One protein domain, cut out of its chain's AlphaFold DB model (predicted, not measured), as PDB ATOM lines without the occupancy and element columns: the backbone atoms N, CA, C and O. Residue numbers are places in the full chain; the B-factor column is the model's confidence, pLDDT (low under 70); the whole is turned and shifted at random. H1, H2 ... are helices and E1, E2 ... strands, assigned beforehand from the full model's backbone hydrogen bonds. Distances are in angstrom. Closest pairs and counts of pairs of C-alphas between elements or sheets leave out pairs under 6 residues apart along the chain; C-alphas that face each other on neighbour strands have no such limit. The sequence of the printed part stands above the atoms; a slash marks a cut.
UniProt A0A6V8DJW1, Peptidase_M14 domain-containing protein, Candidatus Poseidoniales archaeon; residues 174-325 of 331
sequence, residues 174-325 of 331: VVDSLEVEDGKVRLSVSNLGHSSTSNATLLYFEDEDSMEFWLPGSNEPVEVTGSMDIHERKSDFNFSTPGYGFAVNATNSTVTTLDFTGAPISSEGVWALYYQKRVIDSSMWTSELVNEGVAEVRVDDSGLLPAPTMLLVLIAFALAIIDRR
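What this domain is: This is residues 174 to 325 of the 331 residues of the protein "Peptidase_M14 domain-containing protein" of Candidatus Poseidoniales archaeon (UniProt A0A6V8DJW1). Two small sheets lie face to face as a sandwich with their strands crossed: E6, E2, E1 and E9 make one, and the strongly twisted, branched sheet of E3, E4, E5, E7 and E8 makes the other. The closing helix H2 runs along the edge strand E8, the short helix H1 only grazes the branched sheet, and a long link, residues 298 to 313, loops wide of the body before H2. The printed part has 152 residues, with nine named strands and two named helices in the order E1 E2 E3 E4 H1 E5 E6 E7 E8 E9 H2; the first sheet has the order E6 E2 E1 E9 and is mixed, while the neighbours in the other are antiparallel. The class is mixed, helices and strands, with under half of the residues in named elements. The whole is compact, with a radius of gyration of the C-alphas of 14.9 A, and spans 47 by 33 by 30 A.

How they stand to each other: E1, residues 174 to 181, and E2, residues 184 to 191, form a hairpin, antiparallel at 170 degrees between their directions, with N 179 and O 186 2.9 A apart. On the other side of E2 is the edge strand E6, residues 253 to 259, antiparallel to it, with N 187 and O 256 2.9 A apart. The edge strand E9, residues 295 to 297, is parallel to E1 at 1 degree, with N 296 and O 178 2.8 A apart. In the branched sheet E3, residues 197 to 205, has three neighbours in staggered pairing. E4, residues 212 to 214, and E5, residues 246 to 248, lie on one side of E3, beside its residues 203 to 205 and 197 to 200; N 214 and O 204 are 2.8 A apart, and so are N 246 and O 200. E3 and E4 form a hairpin. On the other side of E3 is E7, residues 270 to 276, antiparallel at 158 degrees, with N 203 and O 272 2.8 A apart. E7 forms a hairpin with the edge strand E8, residues 285 to 289; N 273 and O 288 are 2.8 A apart. The two sheets make a sandwich, two sheets face to face: the parts that face each other are 10.0 A centre to centre, and the strands of the one stand at 50 degrees to those of the other. H1, residues 230 to 233, only grazes the branched sheet, with its residues 230 to 231. H2, residues 314 to 325, is on that sheet and over E8, at a height over the sheet of 10.2 A; it runs along the strands, at 2 degrees to E8 on the local plane. The closest C-alphas of E8 and H2 are those of Ser 287 and Leu 319, 7.4 A apart. In H2 every O i to N i+4 pair is within hydrogen-bond range; H1 is too short for such a pair.

Where its parts are: E1 begins at C-alpha 174, (208.796, 148.846, 297.640), and is 20.8 A long; E2 measures 22.3 A. E3, the longest strand by residues, measures 23.0 A from C-alpha 197 at (211.373, 136.721, 299.809). E6 is 19.7 A long, E7 20.1 A and E8 13.9 A; E4, E5 and E9 have three residues each, and H1 has four. H2 is 16.4 A long and ends at C-alpha 325, (231.473, 143.990, 287.888).

The domain as a whole: The two C-alphas farthest apart, those of Ser 282 and Ser 302, are 48.1 A apart. The printed part has no cut. The links E4 to H1, H1 to E5 and E9 to H2 are long. The mean pLDDT of the printed part is 77.6; residues 225 to 237 and 297 to 325 are under 70, and the mean of H2 is 43.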
ATOM      1  N   VAL A 174     208.918 147.388 297.592       91.31
ATOM      2  CA  VAL A 174     208.796 148.846 297.640       91.31
ATOM      3  C   VAL A 174     208.613 149.265 299.088       91.31
ATOM      4  O   VAL A 174     207.764 148.719 299.789       91.31
ATOM      5  N   VAL A 175     209.411 150.230 299.540       94.19
ATOM      6  CA  VAL A 175     209.223 150.842 300.858       94.19
ATOM      7  C   VAL A 175     208.042 151.803 300.795       94.19
ATOM      8  O   VAL A 175     208.073 152.773 300.040       94.19
ATOM      9  N   ASP A 176     207.019 151.531 301.602       92.88
ATOM     10  CA  ASP A 176     205.822 152.368 301.721       92.88
ATOM     11  C   ASP A 176     206.006 153.476 302.764       92.88
ATOM     12  O   ASP A 176     205.473 154.573 302.608       92.88
ATOM     13  N   SER A 177     206.741 153.183 303.844       93.69
ATOM     14  CA  SER A 177     207.083 154.142 304.899       93.69
ATOM     15  C   SER A 177     208.367 153.734 305.622       93.69
ATOM     16  O   SER A 177     208.595 152.546 305.874       93.69
ATOM     17  N   LEU A 178     209.179 154.721 305.999       95.25
ATOM     18  CA  LEU A 178     210.365 154.541 306.834       95.25
ATOM     19  C   LEU A 178     210.382 155.639 307.896       95.25
ATOM     20  O   LEU A 178     210.557 156.809 307.580       95.25
ATOM     21  N   GLU A 179     210.195 155.261 309.156       94.06
ATOM     22  CA  GLU A 179     210.190 156.188 310.289       94.06
ATOM     23  C   GLU A 179     211.363 155.867 311.216       94.06
ATOM     24  O   GLU A 179     211.516 154.721 311.646       94.06
ATOM     25  N   VAL A 180     212.178 156.872 311.536       93.94
ATOM     26  CA  VAL A 180     213.297 156.730 312.478       93.94
ATOM     27  C   VAL A 180     212.967 157.424 313.797       93.94
ATOM     28  O   VAL A 180     212.677 158.622 313.810       93.94
ATOM     29  N   GLU A 181     213.065 156.681 314.899       92.31
ATOM     30  CA  GLU A 181     212.889 157.168 316.271       92.31
ATOM     31  C   GLU A 181     213.898 156.469 317.196       92.31
ATOM     32  O   GLU A 181     213.968 155.240 317.225       92.31
ATOM     33  N   ASP A 182     214.708 157.236 317.933       90.50
ATOM     34  CA  ASP A 182     215.716 156.722 318.880       90.50
ATOM     35  C   ASP A 182     216.652 155.646 318.291       90.50
ATOM     36  O   ASP A 182     216.952 154.632 318.926       90.50
ATOM     37  N   GLY A 183     217.082 155.825 317.037       89.44
ATOM     38  CA  GLY A 183     217.926 154.858 316.327       89.44
ATOM     39  C   GLY A 183     217.204 153.575 315.902       89.44
ATOM     40  O   GLY A 183     217.823 152.686 315.330       89.44
ATOM     41  N   LYS A 184     215.896 153.447 316.142       94.38
ATOM     42  CA  LYS A 184     215.073 152.347 315.630       94.38
ATOM     43  C   LYS A 184     214.331 152.787 314.385       94.38
ATOM     44  O   LYS A 184     213.759 153.872 314.337       94.38
ATOM     45  N   VAL A 185     214.303 151.906 313.396       95.25
ATOM     46  CA  VAL A 185     213.695 152.167 312.094       95.25
ATOM     47  C   VAL A 185     212.452 151.310 311.954       95.25
ATOM     48  O   VAL A 185     212.539 150.083 311.863       95.25
ATOM     49  N   ARG A 186     211.281 151.941 311.948       95.56
ATOM     50  CA  ARG A 186     210.009 151.293 311.635       95.56
ATOM     51  C   ARG A 186     209.793 151.354 310.124       95.56
ATOM     52  O   ARG A 186     209.624 152.429 309.559       95.56
ATOM     53  N   LEU A 187     209.793 150.190 309.487       95.44
ATOM     54  CA  LEU A 187     209.761 150.036 308.037       95.44
ATOM     55  C   LEU A 187     208.471 149.324 307.610       95.44
ATOM     56  O   LEU A 187     208.160 148.257 308.144       95.44
ATOM     57  N   SER A 188     207.748 149.892 306.644       95.06
ATOM     58  CA  SER A 188     206.654 149.230 305.922       95.06
ATOM     59  C   SER A 188     207.090 148.944 304.492       95.06
ATOM     60  O   SER A 188     207.570 149.845 303.806       95.06
ATOM     61  N   VAL A 189     206.924 147.701 304.044       95.00
ATOM     62  CA  VAL A 189     207.341 147.245 302.715       95.00
ATOM     63  C   VAL A 189     206.221 146.457 302.054       95.00
ATOM     64  O   VAL A 189     205.703 145.508 302.645       95.00
ATOM     65  N   SER A 190     205.912 146.791 300.806       93.75
ATOM     66  CA  SER A 190     204.999 146.046 299.944       93.75
ATOM     67  C   SER A 190     205.771 145.239 298.905       93.75
ATOM     68  O   SER A 190     206.783 145.694 298.377       93.75
ATOM     69  N   ASN A 191     205.284 144.040 298.589       94.50
ATOM     70  CA  ASN A 191     205.792 143.250 297.472       94.50
ATOM     71  C   ASN A 191     204.883 143.444 296.255       94.50
ATOM     72  O   ASN A 191     203.701 143.113 296.300       94.50
ATOM     73  N   LEU A 192     205.434 144.000 295.178       92.56
ATOM     74  CA  LEU A 192     204.743 144.161 293.900       92.56
ATOM     75  C   LEU A 192     204.901 142.945 292.985       92.56
ATOM     76  O   LEU A 192     204.266 142.898 291.937       92.56
ATOM     77  N   GLY A 193     205.799 142.021 293.322       93.31
ATOM     78  CA  GLY A 193     206.063 140.825 292.538       93.31
ATOM     79  C   GLY A 193     205.297 139.607 293.049       93.31
ATOM     80  O   GLY A 193     204.690 139.634 294.116       93.31
ATOM     81  N   HIS A 194     205.342 138.516 292.288       94.38
ATOM     82  CA  HIS A 194     204.566 137.302 292.560       94.38
ATOM     83  C   HIS A 194     205.360 136.200 293.269       94.38
ATOM     84  O   HIS A 194     204.874 135.082 293.406       94.38
ATOM     85  N   SER A 195     206.573 136.502 293.736       92.44
ATOM     86  CA  SER A 195     207.372 135.595 294.561       92.44
ATOM     87  C   SER A 195     207.662 136.225 295.918       92.44
ATOM     88  O   SER A 195     207.941 137.421 296.019       92.44
ATOM     89  N   SER A 196     207.576 135.421 296.973       92.38
ATOM     90  CA  SER A 196     207.963 135.824 298.324       92.38
ATOM     91  C   SER A 196     209.484 135.946 298.429       92.38
ATOM     92  O   SER A 196     210.223 135.306 297.685       92.38
ATOM     93  N   THR A 197     209.963 136.725 299.397       90.31
ATOM     94  CA  THR A 197     211.373 136.721 299.809       90.31
ATOM     95  C   THR A 197     211.477 136.488 301.308       90.31
ATOM     96  O   THR A 197     210.749 137.098 302.091       90.31
ATOM     97  N   SER A 198     212.352 135.573 301.722       88.19
ATOM     98  CA  SER A 198     212.661 135.309 303.135       88.19
ATOM     99  C   SER A 198     213.886 136.077 303.625       88.19
ATOM    100  O   SER A 198     214.211 136.022 304.809       88.19
ATOM    101  N   ASN A 199     214.578 136.750 302.711       88.12
ATOM    102  CA  ASN A 199     215.927 137.241 302.893       88.12
ATOM    103  C   ASN A 199     215.980 138.710 302.480       88.12
ATOM    104  O   ASN A 199     216.444 139.031 301.387       88.12
ATOM    105  N   ALA A 200     215.463 139.589 303.338       92.25
ATOM    106  CA  ALA A 200     215.495 141.030 303.130       92.25
ATOM    107  C   ALA A 200     216.059 141.749 304.358       92.25
ATOM    108  O   ALA A 200     215.792 141.383 305.501       92.25
ATOM    109  N   THR A 201     216.831 142.803 304.127       93.62
ATOM    110  CA  THR A 201     217.284 143.721 305.169       93.62
ATOM    111  C   THR A 201     217.332 145.148 304.633       93.62
ATOM    112  O   THR A 201     217.104 145.403 303.447       93.62
ATOM    113  N   LEU A 202     217.591 146.084 305.534       94.50
ATOM    114  CA  LEU A 202     217.764 147.493 305.238       94.50
ATOM    115  C   LEU A 202     219.234 147.851 305.459       94.50
ATOM    116  O   LEU A 202     219.852 147.376 306.407       94.50
ATOM    117  N   LEU A 203     219.783 148.682 304.588       93.56
ATOM    118  CA  LEU A 203     221.131 149.225 304.671       93.56
ATOM    119  C   LEU A 203     221.034 150.728 304.918       93.56
ATOM    120  O   LEU A 203     220.147 151.382 304.363       93.56
ATOM    121  N   TYR A 204     221.962 151.261 305.706       94.31
ATOM    122  CA  TYR A 204     222.117 152.697 305.921       94.31
ATOM    123  C   TYR A 204     223.524 153.148 305.540       94.31
ATOM    124  O   TYR A 204     224.500 152.591 306.033       94.31
ATOM    125  N   PHE A 205     223.623 154.165 304.699       91.94
ATOM    126  CA  PHE A 205     224.862 154.832 304.314       91.94
ATOM    127  C   PHE A 205     224.857 156.233 304.930       91.94
ATOM    128  O   PHE A 205     223.808 156.872 304.977       91.94
ATOM    129  N   GLU A 206     226.000 156.711 305.421       90.25
ATOM    130  CA  GLU A 206     226.072 158.015 306.107       90.25
ATOM    131  C   GLU A 206     225.838 159.202 305.168       90.25
ATOM    132  O   GLU A 206     225.296 160.219 305.601       90.25
ATOM    133  N   ASP A 207     226.195 159.036 303.896       86.44
ATOM    134  CA  ASP A 207     225.962 159.972 302.801       86.44
ATOM    135  C   ASP A 207     225.993 159.232 301.445       86.44
ATOM    136  O   ASP A 207     226.207 158.015 301.385       86.44
ATOM    137  N   GLU A 208     225.759 159.960 300.348       79.25
ATOM    138  CA  GLU A 208     225.728 159.401 298.988       79.25
ATOM    139  C   GLU A 208     227.084 158.880 298.479       79.25
ATOM    140  O   GLU A 208     227.123 158.018 297.597       79.25
ATOM    141  N   ASP A 209     228.192 159.405 299.001       80.81
ATOM    142  CA  ASP A 209     229.553 159.050 298.592       80.81
ATOM    143  C   ASP A 209     230.152 157.946 299.486       80.81
ATOM    144  O   ASP A 209     231.254 157.448 299.215       80.81
ATOM    145  N   SER A 210     229.430 157.539 300.535       81.62
ATOM    146  CA  SER A 210     229.875 156.544 301.500       81.62
ATOM    147  C   SER A 210     230.182 155.209 300.829       81.62
ATOM    148  O   SER A 210     229.350 154.581 300.170       81.62
ATOM    149  N   MET A 211     231.397 154.722 301.073       82.94
ATOM    150  CA  MET A 211     231.816 153.364 300.727       82.94
ATOM    151  C   MET A 211     231.585 152.385 301.877       82.94
ATOM    152  O   MET A 211     232.136 151.290 301.875       82.94
ATOM    153  N   GLU A 212     230.797 152.773 302.867       87.94
ATOM    154  CA  GLU A 212     230.513 152.012 304.071       87.94
ATOM    155  C   GLU A 212     229.010 152.031 304.351       87.94
ATOM    156  O   GLU A 212     228.341 153.048 304.152       87.94
ATOM    157  N   PHE A 213     228.476 150.902 304.815       90.56
ATOM    158  CA  PHE A 213     227.077 150.808 305.222       90.56
ATOM    159  C   PHE A 213     226.916 150.142 306.580       90.56
ATOM    160  O   PHE A 213     227.678 149.262 306.980       90.56
ATOM    161  N   TRP A 214     225.857 150.531 307.266       93.25
ATOM    162  CA  TRP A 214     225.433 149.979 308.534       93.25
ATOM    163  C   TRP A 214     224.342 148.936 308.308       93.25
ATOM    164  O   TRP A 214     223.435 149.120 307.491       93.25
ATOM    165  N   LEU A 215     224.431 147.844 309.064       92.25
ATOM    166  CA  LEU A 215     223.389 146.822 309.155       92.25
ATOM    167  C   LEU A 215     222.600 146.993 310.455       92.25
ATOM    168  O   LEU A 215     223.152 147.487 311.447       92.25
ATOM    169  N   PRO A 216     221.350 146.509 310.516       93.00
ATOM    170  CA  PRO A 216     220.632 146.466 311.773       93.00
ATOM    171  C   PRO A 216     221.415 145.665 312.829       93.00
ATOM    172  O   PRO A 216     221.971 144.603 312.543       93.00
ATOM    173  N   GLY A 217     221.491 146.186 314.049       89.94
ATOM    174  CA  GLY A 217     222.191 145.619 315.196       89.94
ATOM    175  C   GLY A 217     223.718 145.666 315.100       89.94
ATOM    176  O   GLY A 217     224.388 145.067 315.944       89.94
ATOM    177  N   SER A 218     224.282 146.333 314.086       89.25
ATOM    178  CA  SER A 218     225.728 146.540 313.977       89.25
ATOM    179  C   SER A 218     226.201 147.692 314.869       89.25
ATOM    180  O   SER A 218     225.488 148.669 315.076       89.25
ATOM    181  N   ASN A 219     227.417 147.558 315.409       88.25
ATOM    182  CA  ASN A 219     228.092 148.608 316.184       88.25
ATOM    183  C   ASN A 219     229.202 149.305 315.388       88.25
ATOM    184  O   ASN A 219     229.771 150.275 315.876       88.25
ATOM    185  N   GLU A 220     229.526 148.788 314.203       89.88
ATOM    186  CA  GLU A 220     230.516 149.344 313.285       89.88
ATOM    187  C   GLU A 220     230.038 149.129 311.843       89.88
ATOM    188  O   GLU A 220     229.331 148.140 311.586       89.88
ATOM    189  N   PRO A 221     230.409 150.027 310.916       90.19
ATOM    190  CA  PRO A 221     230.011 149.916 309.526       90.19
ATOM    191  C   PRO A 221     230.752 148.781 308.809       90.19
ATOM    192  O   PRO A 221     231.739 148.216 309.286       90.19
ATOM    193  N   VAL A 222     230.254 148.430 307.628       85.69
ATOM    194  CA  VAL A 222     230.837 147.436 306.728       85.69
ATOM    195  C   VAL A 222     231.327 148.140 305.467       85.69
ATOM    196  O   VAL A 222     230.533 148.730 304.739       85.69
ATOM    197  N   GLU A 223     232.627 148.036 305.179       82.06
ATOM    198  CA  GLU A 223     233.213 148.551 303.935       82.06
ATOM    199  C   GLU A 223     232.692 147.803 302.692       82.06
ATOM    200  O   GLU A 223     232.729 146.569 302.588       82.06
ATOM    201  N   VAL A 224     232.303 148.576 301.683       72.38
ATOM    202  CA  VAL A 224     231.982 148.141 300.325       72.38
ATOM    203  C   VAL A 224     233.288 147.922 299.557       72.38
ATOM    204  O   VAL A 224     233.772 148.780 298.819       72.38
ATOM    205  N   THR A 225     233.901 146.747 299.709       59.84
ATOM    206  CA  THR A 225     235.126 146.404 298.963       59.84
ATOM    207  C   THR A 225     234.813 145.659 297.662       59.84
ATOM    208  O   THR A 225     234.956 144.447 297.588       59.84
ATOM    209  N   GLY A 226     234.396 146.350 296.600       61.16
ATOM    210  CA  GLY A 226     234.108 145.714 295.299       61.16
ATOM    211  C   GLY A 226     232.611 145.533 295.040       61.16
ATOM    212  O   GLY A 226     231.885 146.519 295.107       61.16
ATOM    213  N   SER A 227     232.150 144.326 294.680       53.22
ATOM    214  CA  SER A 227     230.711 144.052 294.550       53.22
ATOM    215  C   SER A 227     230.039 143.994 295.931       53.22
ATOM    216  O   SER A 227     230.662 143.594 296.920       53.22
ATOM    217  N   MET A 228     228.772 144.412 296.015       56.00
ATOM    218  CA  MET A 228     227.973 144.397 297.242       56.00
ATOM    219  C   MET A 228     227.421 142.990 297.480       56.00
ATOM    220  O   MET A 228     226.215 142.771 297.505       56.00
ATOM    221  N   ASP A 229     228.327 142.024 297.628       59.00
ATOM    222  CA  ASP A 229     227.984 140.649 297.975       59.00
ATOM    223  C   ASP A 229     227.954 140.480 299.497       59.00
ATOM    224  O   ASP A 229     228.839 139.905 300.140       59.00
ATOM    225  N   ILE A 230     226.953 141.118 300.104       64.06
ATOM    226  CA  ILE A 230     226.769 141.108 301.558       64.06
ATOM    227  C   ILE A 230     226.468 139.680 302.018       64.06
ATOM    228  O   ILE A 230     226.936 139.268 303.079       64.06
ATOM    229  N   HIS A 231     225.724 138.920 301.209       61.09
ATOM    230  CA  HIS A 231     225.352 137.547 301.517       61.09
ATOM    231  C   HIS A 231     226.576 136.625 301.605       61.09
ATOM    232  O   HIS A 231     226.716 135.914 302.598       61.09
ATOM    233  N   GLU A 232     227.499 136.670 300.638       59.12
ATOM    234  CA  GLU A 232     228.702 135.828 300.687       59.12
ATOM    235  C   GLU A 232     229.660 136.221 301.817       59.12
ATOM    236  O   GLU A 232     230.271 135.364 302.459       59.12
ATOM    237  N   ARG A 233     229.792 137.519 302.110       59.84
ATOM    238  CA  ARG A 233     230.744 138.023 303.122       59.84
ATOM    239  C   ARG A 233     230.249 137.898 304.549       59.84
ATOM    240  O   ARG A 233     231.046 137.823 305.486       59.84
ATOM    241  N   LYS A 234     228.935 137.960 304.726       62.66
ATOM    242  CA  LYS A 234     228.254 137.853 306.011       62.66
ATOM    243  C   LYS A 234     227.265 136.698 305.937       62.66
ATOM    244  O   LYS A 234     226.111 136.866 306.304       62.66
ATOM    245  N   SER A 235     227.734 135.514 305.539       56.31
ATOM    246  CA  SER A 235     226.940 134.275 305.583       56.31
ATOM    247  C   SER A 235     226.348 133.998 306.972       56.31
ATOM    248  O   SER A 235     225.326 133.331 307.101       56.31
ATOM    249  N   ASP A 236     226.984 134.533 308.020       57.62
ATOM    250  CA  ASP A 236     226.526 134.445 309.410       57.62
ATOM    251  C   ASP A 236     225.418 135.463 309.752       57.62
ATOM    252  O   ASP A 236     224.747 135.329 310.779       57.62
ATOM    253  N   PHE A 237     225.219 136.499 308.925       65.12
ATOM    254  CA  PHE A 237     224.123 137.447 309.085       65.12
ATOM    255  C   PHE A 237     222.840 136.808 308.578       65.12
ATOM    256  O   PHE A 237     222.634 136.586 307.388       65.12
ATOM    257  N   ASN A 238     221.954 136.504 309.513       73.12
ATOM    258  CA  ASN A 238     220.695 135.876 309.179       73.12
ATOM    259  C   ASN A 238     219.674 136.943 308.755       73.12
ATOM    260  O   ASN A 238     219.000 137.544 309.596       73.12
ATOM    261  N   PHE A 239     219.555 137.130 307.439       80.12
ATOM    262  CA  PHE A 239     218.605 138.034 306.776       80.12
ATOM    263  C   PHE A 239     217.129 137.709 307.058       80.12
ATOM    264  O   PHE A 239     216.258 138.510 306.736       80.12
ATOM    265  N   SER A 240     216.827 136.565 307.673       73.19
ATOM    266  CA  SER A 240     215.472 136.193 308.087       73.19
ATOM    267  C   SER A 240     215.214 136.416 309.584       73.19
ATOM    268  O   SER A 240     214.078 136.254 310.033       73.19
ATOM    269  N   THR A 241     216.233 136.753 310.388       78.88
ATOM    270  CA  THR A 241     216.066 136.915 311.842       78.88
ATOM    271  C   THR A 241     215.389 138.245 312.168       78.88
ATOM    272  O   THR A 241     215.920 139.295 311.796       78.88
ATOM    273  N   PRO A 242     214.286 138.244 312.945       75.44
ATOM    274  CA  PRO A 242     213.660 139.473 313.415       75.44
ATOM    275  C   PRO A 242     214.664 140.409 314.099       75.44
ATOM    276  O   PRO A 242     215.407 139.990 314.984       75.44
ATOM    277  N   GLY A 243     214.668 141.677 313.686       76.94
ATOM    278  CA  GLY A 243     215.595 142.704 314.174       76.94
ATOM    279  C   GLY A 243     216.866 142.871 313.335       76.94
ATOM    280  O   GLY A 243     217.479 143.929 313.411       76.94
ATOM    281  N   TYR A 244     217.210 141.885 312.497       84.75
ATOM    282  CA  TYR A 244     218.343 141.918 311.557       84.75
ATOM    283  C   TYR A 244     217.883 141.913 310.098       84.75
ATOM    284  O   TYR A 244     218.437 142.607 309.248       84.75
ATOM    285  N   GLY A 245     216.823 141.173 309.811       90.31
ATOM    286  CA  GLY A 245     216.152 141.179 308.527       90.31
ATOM    287  C   GLY A 245     214.689 140.787 308.672       90.31
ATOM    288  O   GLY A 245     214.117 140.820 309.769       90.31
ATOM    289  N   PHE A 246     214.048 140.499 307.550       92.44
ATOM    290  CA  PHE A 246     212.622 140.226 307.478       92.44
ATOM    291  C   PHE A 246     212.261 139.456 306.207       92.44
ATOM    292  O   PHE A 246     213.014 139.404 305.237       92.44
ATOM    293  N   ALA A 247     211.065 138.871 306.224       91.75
ATOM    294  CA  ALA A 247     210.449 138.243 305.066       91.75
ATOM    295  C   ALA A 247     209.275 139.095 304.565       91.75
ATOM    296  O   ALA A 247     208.578 139.741 305.355       91.75
ATOM    297  N   VAL A 248     209.024 139.057 303.259       91.12
ATOM    298  CA  VAL A 248     207.849 139.674 302.634       91.12
ATOM    299  C   VAL A 248     207.163 138.632 301.765       91.12
ATOM    300  O   VAL A 248     207.794 137.997 300.919       91.12
ATOM    301  N   ASN A 249     205.869 138.428 302.005       90.00
ATOM    302  CA  ASN A 249     205.091 137.455 301.247       90.00
ATOM    303  C   ASN A 249     204.730 137.996 299.852       90.00
ATOM    304  O   ASN A 249     204.694 139.208 299.658       90.00
ATOM    305  N   ALA A 250     204.416 137.122 298.894       86.88
ATOM    306  CA  ALA A 250     204.047 137.503 297.524       86.88
ATOM    307  C   ALA A 250     202.797 138.400 297.445       86.88
ATOM    308  O   ALA A 250     202.660 139.210 296.541       86.88
ATOM    309  N   THR A 251     201.868 138.264 298.393       79.44
ATOM    310  CA  THR A 251     200.544 138.916 298.347       79.44
ATOM    311  C   THR A 251     200.301 139.921 299.471       79.44
ATOM    312  O   THR A 251     199.173 140.378 299.649       79.44
ATOM    313  N   ASN A 252     201.318 140.248 300.272       78.06
ATOM    314  CA  ASN A 252     201.126 141.048 301.479       78.06
ATOM    315  C   ASN A 252     202.218 142.102 301.674       78.06
ATOM    316  O   ASN A 252     203.314 142.001 301.128       78.06
ATOM    317  N   SER A 253     201.916 143.081 302.520       88.06
ATOM    318  CA  SER A 253     202.889 144.021 303.069       88.06
ATOM    319  C   SER A 253     203.458 143.505 304.393       88.06
ATOM    320  O   SER A 253     202.732 142.903 305.193       88.06
ATOM    321  N   THR A 254     204.721 143.810 304.670       92.50
ATOM    322  CA  THR A 254     205.376 143.544 305.956       92.50
ATOM    323  C   THR A 254     205.675 144.859 306.664       92.50
ATOM    324  O   THR A 254     206.246 145.772 306.074       92.50
ATOM    325  N   VAL A 255     205.346 144.931 307.955       93.69
ATOM    326  CA  VAL A 255     205.811 146.000 308.849       93.69
ATOM    327  C   VAL A 255     206.798 145.398 309.839       93.69
ATOM    328  O   VAL A 255     206.471 144.431 310.529       93.69
ATOM    329  N   THR A 256     207.995 145.970 309.920       93.69
ATOM    330  CA  THR A 256     209.061 145.514 310.817       93.69
ATOM    331  C   THR A 256     209.730 146.689 311.527       93.69
ATOM    332  O   THR A 256     209.564 147.850 311.152       93.69
ATOM    333  N   THR A 257     210.477 146.393 312.586       95.12
ATOM    334  CA  THR A 257     211.315 147.369 313.282       95.12
ATOM    335  C   THR A 257     212.735 146.835 313.339       95.12
ATOM    336  O   THR A 257     212.967 145.743 313.857       95.12
ATOM    337  N   LEU A 258     213.665 147.609 312.790       94.81
ATOM    338  CA  LEU A 258     215.083 147.290 312.705       94.81
ATOM    339  C   LEU A 258     215.862 148.206 313.649       94.81
ATOM    340  O   LEU A 258     215.546 149.387 313.783       94.81
ATOM    341  N   ASP A 259     216.850 147.649 314.339       94.12
ATOM    342  CA  ASP A 259     217.652 148.387 315.313       94.12
ATOM    343  C   ASP A 259     218.888 148.975 314.630       94.12
ATOM    344  O   ASP A 259     219.767 148.231 314.229       94.12
ATOM    345  N   PHE A 260     218.976 150.291 314.494       95.25
ATOM    346  CA  PHE A 260     220.146 151.000 313.972       95.25
ATOM    347  C   PHE A 260     220.767 151.907 315.042       95.25
ATOM    348  O   PHE A 260     221.423 152.890 314.720       95.25
ATOM    349  N   THR A 261     220.589 151.591 316.329       93.69
ATOM    350  CA  THR A 261     221.104 152.419 317.436       93.69
ATOM    351  C   THR A 261     222.624 152.596 317.427       93.69
ATOM    352  O   THR A 261     223.120 153.573 317.984       93.69
ATOM    353  N   GLY A 262     223.364 151.680 316.794       91.88
ATOM    354  CA  GLY A 262     224.808 151.801 316.590       91.88
ATOM    355  C   GLY A 262     225.214 152.727 315.438       91.88
ATOM    356  O   GLY A 262     226.362 153.157 315.412       91.88
ATOM    357  N   ALA A 263     224.301 153.056 314.518       94.00
ATOM    358  CA  ALA A 263     224.593 153.854 313.331       94.00
ATOM    359  C   ALA A 263     224.429 155.368 313.589       94.00
ATOM    360  O   ALA A 263     223.476 155.782 314.260       94.00
ATOM    361  N   PRO A 264     225.295 156.227 313.022       93.69
ATOM    362  CA  PRO A 264     225.195 157.679 313.122       93.69
ATOM    363  C   PRO A 264     224.142 158.209 312.133       93.69
ATOM    364  O   PRO A 264     224.461 158.775 311.087       93.69
ATOM    365  N   ILE A 265     222.861 157.996 312.449       92.38
ATOM    366  CA  ILE A 265     221.758 158.421 311.578       92.38
ATOM    367  C   ILE A 265     221.696 159.953 311.489       92.38
ATOM    368  O   ILE A 265     221.638 160.645 312.507       92.38
ATOM    369  N   SER A 266     221.669 160.475 310.264       89.56
ATOM    370  CA  SER A 266     221.620 161.902 309.950       89.56
ATOM    371  C   SER A 266     220.590 162.190 308.847       89.56
ATOM    372  O   SER A 266     220.020 161.273 308.254       89.56
ATOM    373  N   SER A 267     220.340 163.471 308.559       84.69
ATOM    374  CA  SER A 267     219.499 163.887 307.426       84.69
ATOM    375  C   SER A 267     220.168 163.716 306.059       84.69
ATOM    376  O   SER A 267     219.487 163.838 305.049       84.69
ATOM    377  N   GLU A 268     221.487 163.511 306.024       86.25
ATOM    378  CA  GLU A 268     222.262 163.288 304.793       86.25
ATOM    379  C   GLU A 268     222.347 161.798 304.433       86.25
ATOM    380  O   GLU A 268     222.747 161.452 303.325       86.25
ATOM    381  N   GLY A 269     221.947 160.919 305.357       89.31
ATOM    382  CA  GLY A 269     222.070 159.485 305.181       89.31
ATOM    383  C   GLY A 269     221.097 158.890 304.169       89.31
ATOM    384  O   GLY A 269     219.968 159.351 303.986       89.31
ATOM    385  N   VAL A 270     221.536 157.802 303.545       91.19
ATOM    386  CA  VAL A 270     220.829 157.120 302.462       91.19
ATOM    387  C   VAL A 270     220.436 155.716 302.892       91.19
ATOM    388  O   VAL A 270     221.238 154.959 303.435       91.19
ATOM    389  N   TRP A 271     219.193 155.342 302.608       93.88
ATOM    390  CA  TRP A 271     218.665 154.015 302.904       93.88
ATOM    391  C   TRP A 271     218.563 153.177 301.633       93.88
ATOM    392  O   TRP A 271     218.133 153.669 300.588       93.88
ATOM    393  N   ALA A 272     218.886 151.889 301.730       92.69
ATOM    394  CA  ALA A 272     218.683 150.937 300.642       92.69
ATOM    395  C   ALA A 272     218.080 149.631 301.160       92.69
ATOM    396  O   ALA A 272     218.517 149.093 302.174       92.69
ATOM    397  N   LEU A 273     217.095 149.087 300.455       93.12
ATOM    398  CA  LEU A 273     216.699 147.696 300.628       93.12
ATOM    399  C   LEU A 273     217.753 146.791 299.995       93.12
ATOM    400  O   LEU A 273     218.258 147.085 298.914       93.12
ATOM    401  N   TYR A 274     218.043 145.673 300.650       92.06
ATOM    402  CA  TYR A 274     218.866 144.599 300.106       92.06
ATOM    403  C   TYR A 274     218.147 143.274 300.312       92.06
ATOM    404  O   TYR A 274     217.810 142.925 301.446       92.06
ATOM    405  N   TYR A 275     217.863 142.559 299.227       91.12
ATOM    406  CA  TYR A 275     217.060 141.345 299.308       91.12
ATOM    407  C   TYR A 275     217.323 140.355 298.176       91.12
ATOM    408  O   TYR A 275     217.768 140.713 297.085       91.12
ATOM    409  N   GLN A 276     217.024 139.087 298.447       89.38
ATOM    410  CA  GLN A 276     217.081 138.023 297.453       89.38
ATOM    411  C   GLN A 276     215.846 138.096 296.545       89.38
ATOM    412  O   GLN A 276     214.716 138.104 297.048       89.38
ATOM    413  N   LYS A 277     216.047 138.136 295.218       89.56
ATOM    414  CA  LYS A 277     214.953 138.280 294.238       89.56
ATOM    415  C   LYS A 277     213.969 137.107 294.290       89.56
ATOM    416  O   LYS A 277     212.806 137.284 293.953       89.56
ATOM    417  N   ARG A 278     214.403 135.907 294.676       90.06
ATOM    418  CA  ARG A 278     213.584 134.688 294.752       90.06
ATOM    419  C   ARG A 278     214.078 133.809 295.900       90.06
ATOM    420  O   ARG A 278     215.264 133.802 296.202       90.06
ATOM    421  N   VAL A 279     213.195 133.022 296.509       88.25
ATOM    422  CA  VAL A 279     213.525 132.103 297.625       88.25
ATOM    423  C   VAL A 279     214.166 130.791 297.158       88.25
ATOM    424  O   VAL A 279     213.748 129.701 297.546       88.25
ATOM    425  N   ILE A 280     215.157 130.882 296.276       88.06
ATOM    426  CA  ILE A 280     215.895 129.735 295.734       88.06
ATOM    427  C   ILE A 280     217.387 129.979 295.895       88.06
ATOM    428  O   ILE A 280     217.832 131.115 295.763       88.06
ATOM    429  N   ASP A 281     218.156 128.926 296.152       85.31
ATOM    430  CA  ASP A 281     219.588 129.048 296.460       85.31
ATOM    431  C   ASP A 281     220.380 129.731 295.332       85.31
ATOM    432  O   ASP A 281     221.285 130.512 295.599       85.31
ATOM    433  N   SER A 282     219.988 129.502 294.075       85.81
ATOM    434  CA  SER A 282     220.568 130.110 292.868       85.81
ATOM    435  C   SER A 282     220.104 131.545 292.587       85.81
ATOM    436  O   SER A 282     220.487 132.130 291.576       85.81
ATOM    437  N   SER A 283     219.234 132.131 293.418       85.62
ATOM    438  CA  SER A 283     218.686 133.457 293.139       85.62
ATOM    439  C   SER A 283     219.725 134.546 293.346       85.62
ATOM    440  O   SER A 283     220.319 134.664 294.416       85.62
ATOM    441  N   MET A 284     219.768 135.463 292.384       84.50
ATOM    442  CA  MET A 284     220.424 136.756 292.532       84.50
ATOM    443  C   MET A 284     219.878 137.564 293.716       84.50
ATOM    444  O   MET A 284     218.691 137.485 294.071       84.50
ATOM    445  N   TRP A 285     220.746 138.422 294.243       86.38
ATOM    446  CA  TRP A 285     220.418 139.482 295.189       86.38
ATOM    447  C   TRP A 285     220.261 140.814 294.462       86.38
ATOM    448  O   TRP A 285     220.741 140.992 293.345       86.38
ATOM    449  N   THR A 286     219.541 141.747 295.070       87.44
ATOM    450  CA  THR A 286     219.369 143.096 294.530       87.44
ATOM    451  C   THR A 286     219.409 144.124 295.642       87.44
ATOM    452  O   THR A 286     219.095 143.822 296.796       87.44
ATOM    453  N   SER A 287     219.763 145.350 295.270       87.88
ATOM    454  CA  SER A 287     219.664 146.509 296.142       87.88
ATOM    455  C   SER A 287     218.877 147.628 295.483       87.88
ATOM    456  O   SER A 287     219.072 147.918 294.304       87.88
ATOM    457  N   GLU A 288     217.987 148.252 296.248       88.38
ATOM    458  CA  GLU A 288     217.134 149.338 295.778       88.38
ATOM    459  C   GLU A 288     217.147 150.491 296.777       88.38
ATOM    460  O   GLU A 288     216.911 150.293 297.968       88.38
ATOM    461  N   LEU A 289     217.411 151.705 296.293       89.44
ATOM    462  CA  LEU A 289     217.388 152.904 297.125       89.44
ATOM    463  C   LEU A 289     215.970 153.209 297.600       89.44
ATOM    464  O   LEU A 289     215.007 153.139 296.832       89.44
ATOM    465  N   VAL A 290     215.857 153.595 298.865       89.12
ATOM    466  CA  VAL A 290     214.607 154.093 299.429       89.12
ATOM    467  C   VAL A 290     214.416 155.537 298.986       89.12
ATOM    468  O   VAL A 290     215.330 156.353 299.053       89.12
ATOM    469  N   ASN A 291     213.211 155.862 298.524       81.12
ATOM    470  CA  ASN A 291     212.874 157.213 298.097       81.12
ATOM    471  C   ASN A 291     212.899 158.184 299.292       81.12
ATOM    472  O   ASN A 291     212.224 157.941 300.292       81.12
ATOM    473  N   GLU A 292     213.610 159.308 299.159       72.44
ATOM    474  CA  GLU A 292     213.714 160.357 300.187       72.44
ATOM    475  C   GLU A 292     212.347 160.844 300.685       72.44
ATOM    476  O   GLU A 292     212.177 161.119 301.867       72.44
ATOM    477  N   GLY A 293     211.340 160.896 299.806       70.38
ATOM    478  CA  GLY A 293     209.987 161.330 300.173       70.38
ATOM    479  C   GLY A 293     209.235 160.377 301.112       70.38
ATOM    480  O   GLY A 293     208.144 160.718 301.560       70.38
ATOM    481  N   VAL A 294     209.784 159.187 301.371       75.69
ATOM    482  CA  VAL A 294     209.187 158.130 302.203       75.69
ATOM    483  C   VAL A 294     209.870 158.024 303.576       75.69
ATOM    484  O   VAL A 294     209.310 157.429 304.498       75.69
ATOM    485  N   ALA A 295     211.065 158.605 303.724       73.56
ATOM    486  CA  ALA A 295     211.839 158.573 304.956       73.56
ATOM    487  C   ALA A 295     211.520 159.785 305.849       73.56
ATOM    488  O   ALA A 295     211.859 160.923 305.531       73.56
ATOM    489  N   GLU A 296     210.905 159.539 307.005       77.12
ATOM    490  CA  GLU A 296     210.723 160.530 308.065       77.12
ATOM    491  C   GLU A 296     211.737 160.284 309.190       77.12
ATOM    492  O   GLU A 296     211.609 159.344 309.980       77.12
ATOM    493  N   VAL A 297     212.745 161.154 309.295       69.31
ATOM    494  CA  VAL A 297     213.746 161.092 310.368       69.31
ATOM    495  C   VAL A 297     213.385 162.100 311.458       69.31
ATOM    496  O   VAL A 297     213.453 163.310 311.244       69.31
ATOM    497  N   ARG A 298     213.010 161.613 312.646       60.72
ATOM    498  CA  ARG A 298     212.810 162.461 313.830       60.72
ATOM    499  C   ARG A 298     214.059 162.398 314.698       60.72
ATOM    500  O   ARG A 298     214.156 161.575 315.600       60.72
ATOM    501  N   VAL A 299     215.026 163.262 314.399       54.75
ATOM    502  CA  VAL A 299     216.158 163.502 315.303       54.75
ATOM    503  C   VAL A 299     215.714 164.519 316.346       54.75
ATOM    504  O   VAL A 299     215.183 165.574 315.998       54.75
ATOM    505  N   ASP A 300     215.911 164.194 317.620       46.97
ATOM    506  CA  ASP A 300     215.592 165.065 318.750       46.97
ATOM    507  C   ASP A 300     216.645 166.193 318.849       46.97
ATOM    508  O   ASP A 300     217.473 166.221 319.752       46.97
ATOM    509  N   ASP A 301     216.669 167.100 317.865       38.53
ATOM    510  CA  ASP A 301     217.203 168.455 318.025       38.53
ATOM    511  C   ASP A 301     216.645 169.416 316.958       38.53
ATOM    512  O   ASP A 301     216.436 169.080 315.792       38.53
ATOM    513  N   SER A 302     216.355 170.644 317.375       42.72
ATOM    514  CA  SER A 302     215.655 171.659 316.582       42.72
ATOM    515  C   SER A 302     216.415 172.075 315.309       42.72
ATOM    516  O   SER A 302     217.396 172.813 315.395       42.72
ATOM    517  N   GLY A 303     215.923 171.711 314.122       38.16
ATOM    518  CA  GLY A 303     216.500 172.172 312.855       38.16
ATOM    519  C   GLY A 303     215.595 171.906 311.653       38.16
ATOM    520  O   GLY A 303     215.042 170.824 311.515       38.16
ATOM    521  N   LEU A 304     215.403 172.923 310.809       41.03
ATOM    522  CA  LEU A 304     214.593 172.871 309.587       41.03
ATOM    523  C   LEU A 304     215.054 171.764 308.617       41.03
ATOM    524  O   LEU A 304     216.247 171.628 308.364       41.03
ATOM    525  N   LEU A 305     214.085 171.104 307.977       40.28
ATOM    526  CA  LEU A 305     214.279 170.238 306.807       40.28
ATOM    527  C   LEU A 305     214.883 171.034 305.626       40.28
ATOM    528  O   LEU A 305     214.327 172.086 305.278       40.28
ATOM    529  N   PRO A 306     215.957 170.566 304.963       37.91
ATOM    530  CA  PRO A 306     216.344 171.067 303.650       37.91
ATOM    531  C   PRO A 306     215.440 170.489 302.547       37.91
ATOM    532  O   PRO A 306     214.826 169.437 302.696       37.91
ATOM    533  N   ALA A 307     215.328 171.225 301.440       33.59
ATOM    534  CA  ALA A 307     214.548 170.863 300.257       33.59
ATOM    535  C   ALA A 307     215.265 169.797 299.397       33.59
ATOM    536  O   ALA A 307     216.496 169.793 299.377       33.59
ATOM    537  N   PRO A 308     214.527 168.960 298.640       35.50
ATOM    538  CA  PRO A 308     215.096 167.839 297.892       35.50
ATOM    539  C   PRO A 308     216.035 168.325 296.786       35.50
ATOM    540  O   PRO A 308     215.648 169.128 295.925       35.50
ATOM    541  N   THR A 309     217.266 167.822 296.786       44.69
ATOM    542  CA  THR A 309     218.221 168.026 295.695       44.69
ATOM    543  C   THR A 309     218.124 166.870 294.709       44.69
ATOM    544  O   THR A 309     218.324 165.712 295.037       44.69
ATOM    545  N   MET A 310     217.812 167.207 293.461       41.28
ATOM    546  CA  MET A 310     217.764 166.285 292.327       41.28
ATOM    547  C   MET A 310     219.159 165.714 292.012       41.28
ATOM    548  O   MET A 310     219.839 166.259 291.140       41.28
ATOM    549  N   LEU A 311     219.588 164.627 292.663       41.28
ATOM    550  CA  LEU A 311     220.754 163.862 292.196       41.28
ATOM    551  C   LEU A 311     220.747 162.360 292.558       41.28
ATOM    552  O   LEU A 311     221.777 161.791 292.878       41.28
ATOM    553  N   LEU A 312     219.627 161.673 292.303       45.75
ATOM    554  CA  LEU A 312     219.462 160.197 292.320       45.75
ATOM    555  C   LEU A 312     220.408 159.387 291.392       45.75
ATOM    556  O   LEU A 312     220.185 158.206 291.132       45.75
ATOM    557  N   VAL A 313     221.439 160.003 290.814       44.03
ATOM    558  CA  VAL A 313     222.190 159.452 289.683       44.03
ATOM    559  C   VAL A 313     223.501 158.795 290.132       44.03
ATOM    560  O   VAL A 313     223.877 157.780 289.556       44.03
ATOM    561  N   LEU A 314     224.186 159.295 291.166       43.56
ATOM    562  CA  LEU A 314     225.529 158.808 291.520       43.56
ATOM    563  C   LEU A 314     225.516 157.478 292.282       43.56
ATOM    564  O   LEU A 314     226.254 156.572 291.899       43.56
ATOM    565  N   ILE A 315     224.613 157.296 293.250       49.56
ATOM    566  CA  ILE A 315     224.474 156.017 293.970       49.56
ATOM    567  C   ILE A 315     223.863 154.944 293.072       49.56
ATOM    568  O   ILE A 315     224.308 153.803 293.090       49.56
ATOM    569  N   ALA A 316     222.905 155.304 292.212       49.25
ATOM    570  CA  ALA A 316     222.386 154.384 291.204       49.25
ATOM    571  C   ALA A 316     223.500 153.914 290.253       49.25
ATOM    572  O   ALA A 316     223.528 152.744 289.891       49.25
ATOM    573  N   PHE A 317     224.458 154.782 289.890       41.75
ATOM    574  CA  PHE A 317     225.644 154.366 289.139       41.75
ATOM    575  C   PHE A 317     226.634 153.568 289.982       41.75
ATOM    576  O   PHE A 317     227.190 152.624 289.444       41.75
ATOM    577  N   ALA A 318     226.851 153.872 291.263       47.59
ATOM    578  CA  ALA A 318     227.685 153.044 292.132       47.59
ATOM    579  C   ALA A 318     227.084 151.636 292.264       47.59
ATOM    580  O   ALA A 318     227.742 150.675 291.883       47.59
ATOM    581  N   LEU A 319     225.808 151.518 292.646       47.94
ATOM    582  CA  LEU A 319     225.049 150.265 292.736       47.94
ATOM    583  C   LEU A 319     224.951 149.526 291.385       47.94
ATOM    584  O   LEU A 319     225.120 148.312 291.346       47.94
ATOM    585  N   ALA A 320     224.782 150.227 290.257       41.84
ATOM    586  CA  ALA A 320     224.748 149.602 288.926       41.84
ATOM    587  C   ALA A 320     226.140 149.239 288.366       41.84
ATOM    588  O   ALA A 320     226.277 148.280 287.608       41.84
ATOM    589  N   ILE A 321     227.201 149.984 288.703       38.56
ATOM    590  CA  ILE A 321     228.597 149.636 288.369       38.56
ATOM    591  C   ILE A 321     229.061 148.448 289.227       38.56
ATOM    592  O   ILE A 321     229.873 147.644 288.760       38.56
ATOM    593  N   ILE A 322     228.524 148.333 290.443       43.41
ATOM    594  CA  ILE A 322     228.673 147.210 291.372       43.41
ATOM    595  C   ILE A 322     228.018 145.942 290.795       43.41
ATOM    596  O   ILE A 322     228.697 144.921 290.723       43.41
ATOM    597  N   ASP A 323     226.787 146.028 290.277       40.50
ATOM    598  CA  ASP A 323     226.076 144.907 289.627       40.50
ATOM    599  C   ASP A 323     226.811 144.425 288.355       40.50
ATOM    600  O   ASP A 323     227.008 143.239 288.102       40.50
ATOM    601  N   ARG A 324     227.368 145.367 287.579       37.25
ATOM    602  CA  ARG A 324     228.071 145.069 286.321       37.25
ATOM    603  C   ARG A 324     229.446 144.409 286.504       37.25
ATOM    604  O   ARG A 324     229.977 143.876 285.532       37.25
ATOM    605  N   ARG A 325     230.081 144.465 287.684       40.25
ATOM    606  CA  ARG A 325     231.473 143.990 287.888       40.25
ATOM    607  C   ARG A 325     231.616 142.513 288.260       40.25
ATOM    608  O   ARG A 325     232.730 142.007 288.115       40.25
TER     609      ARG A 325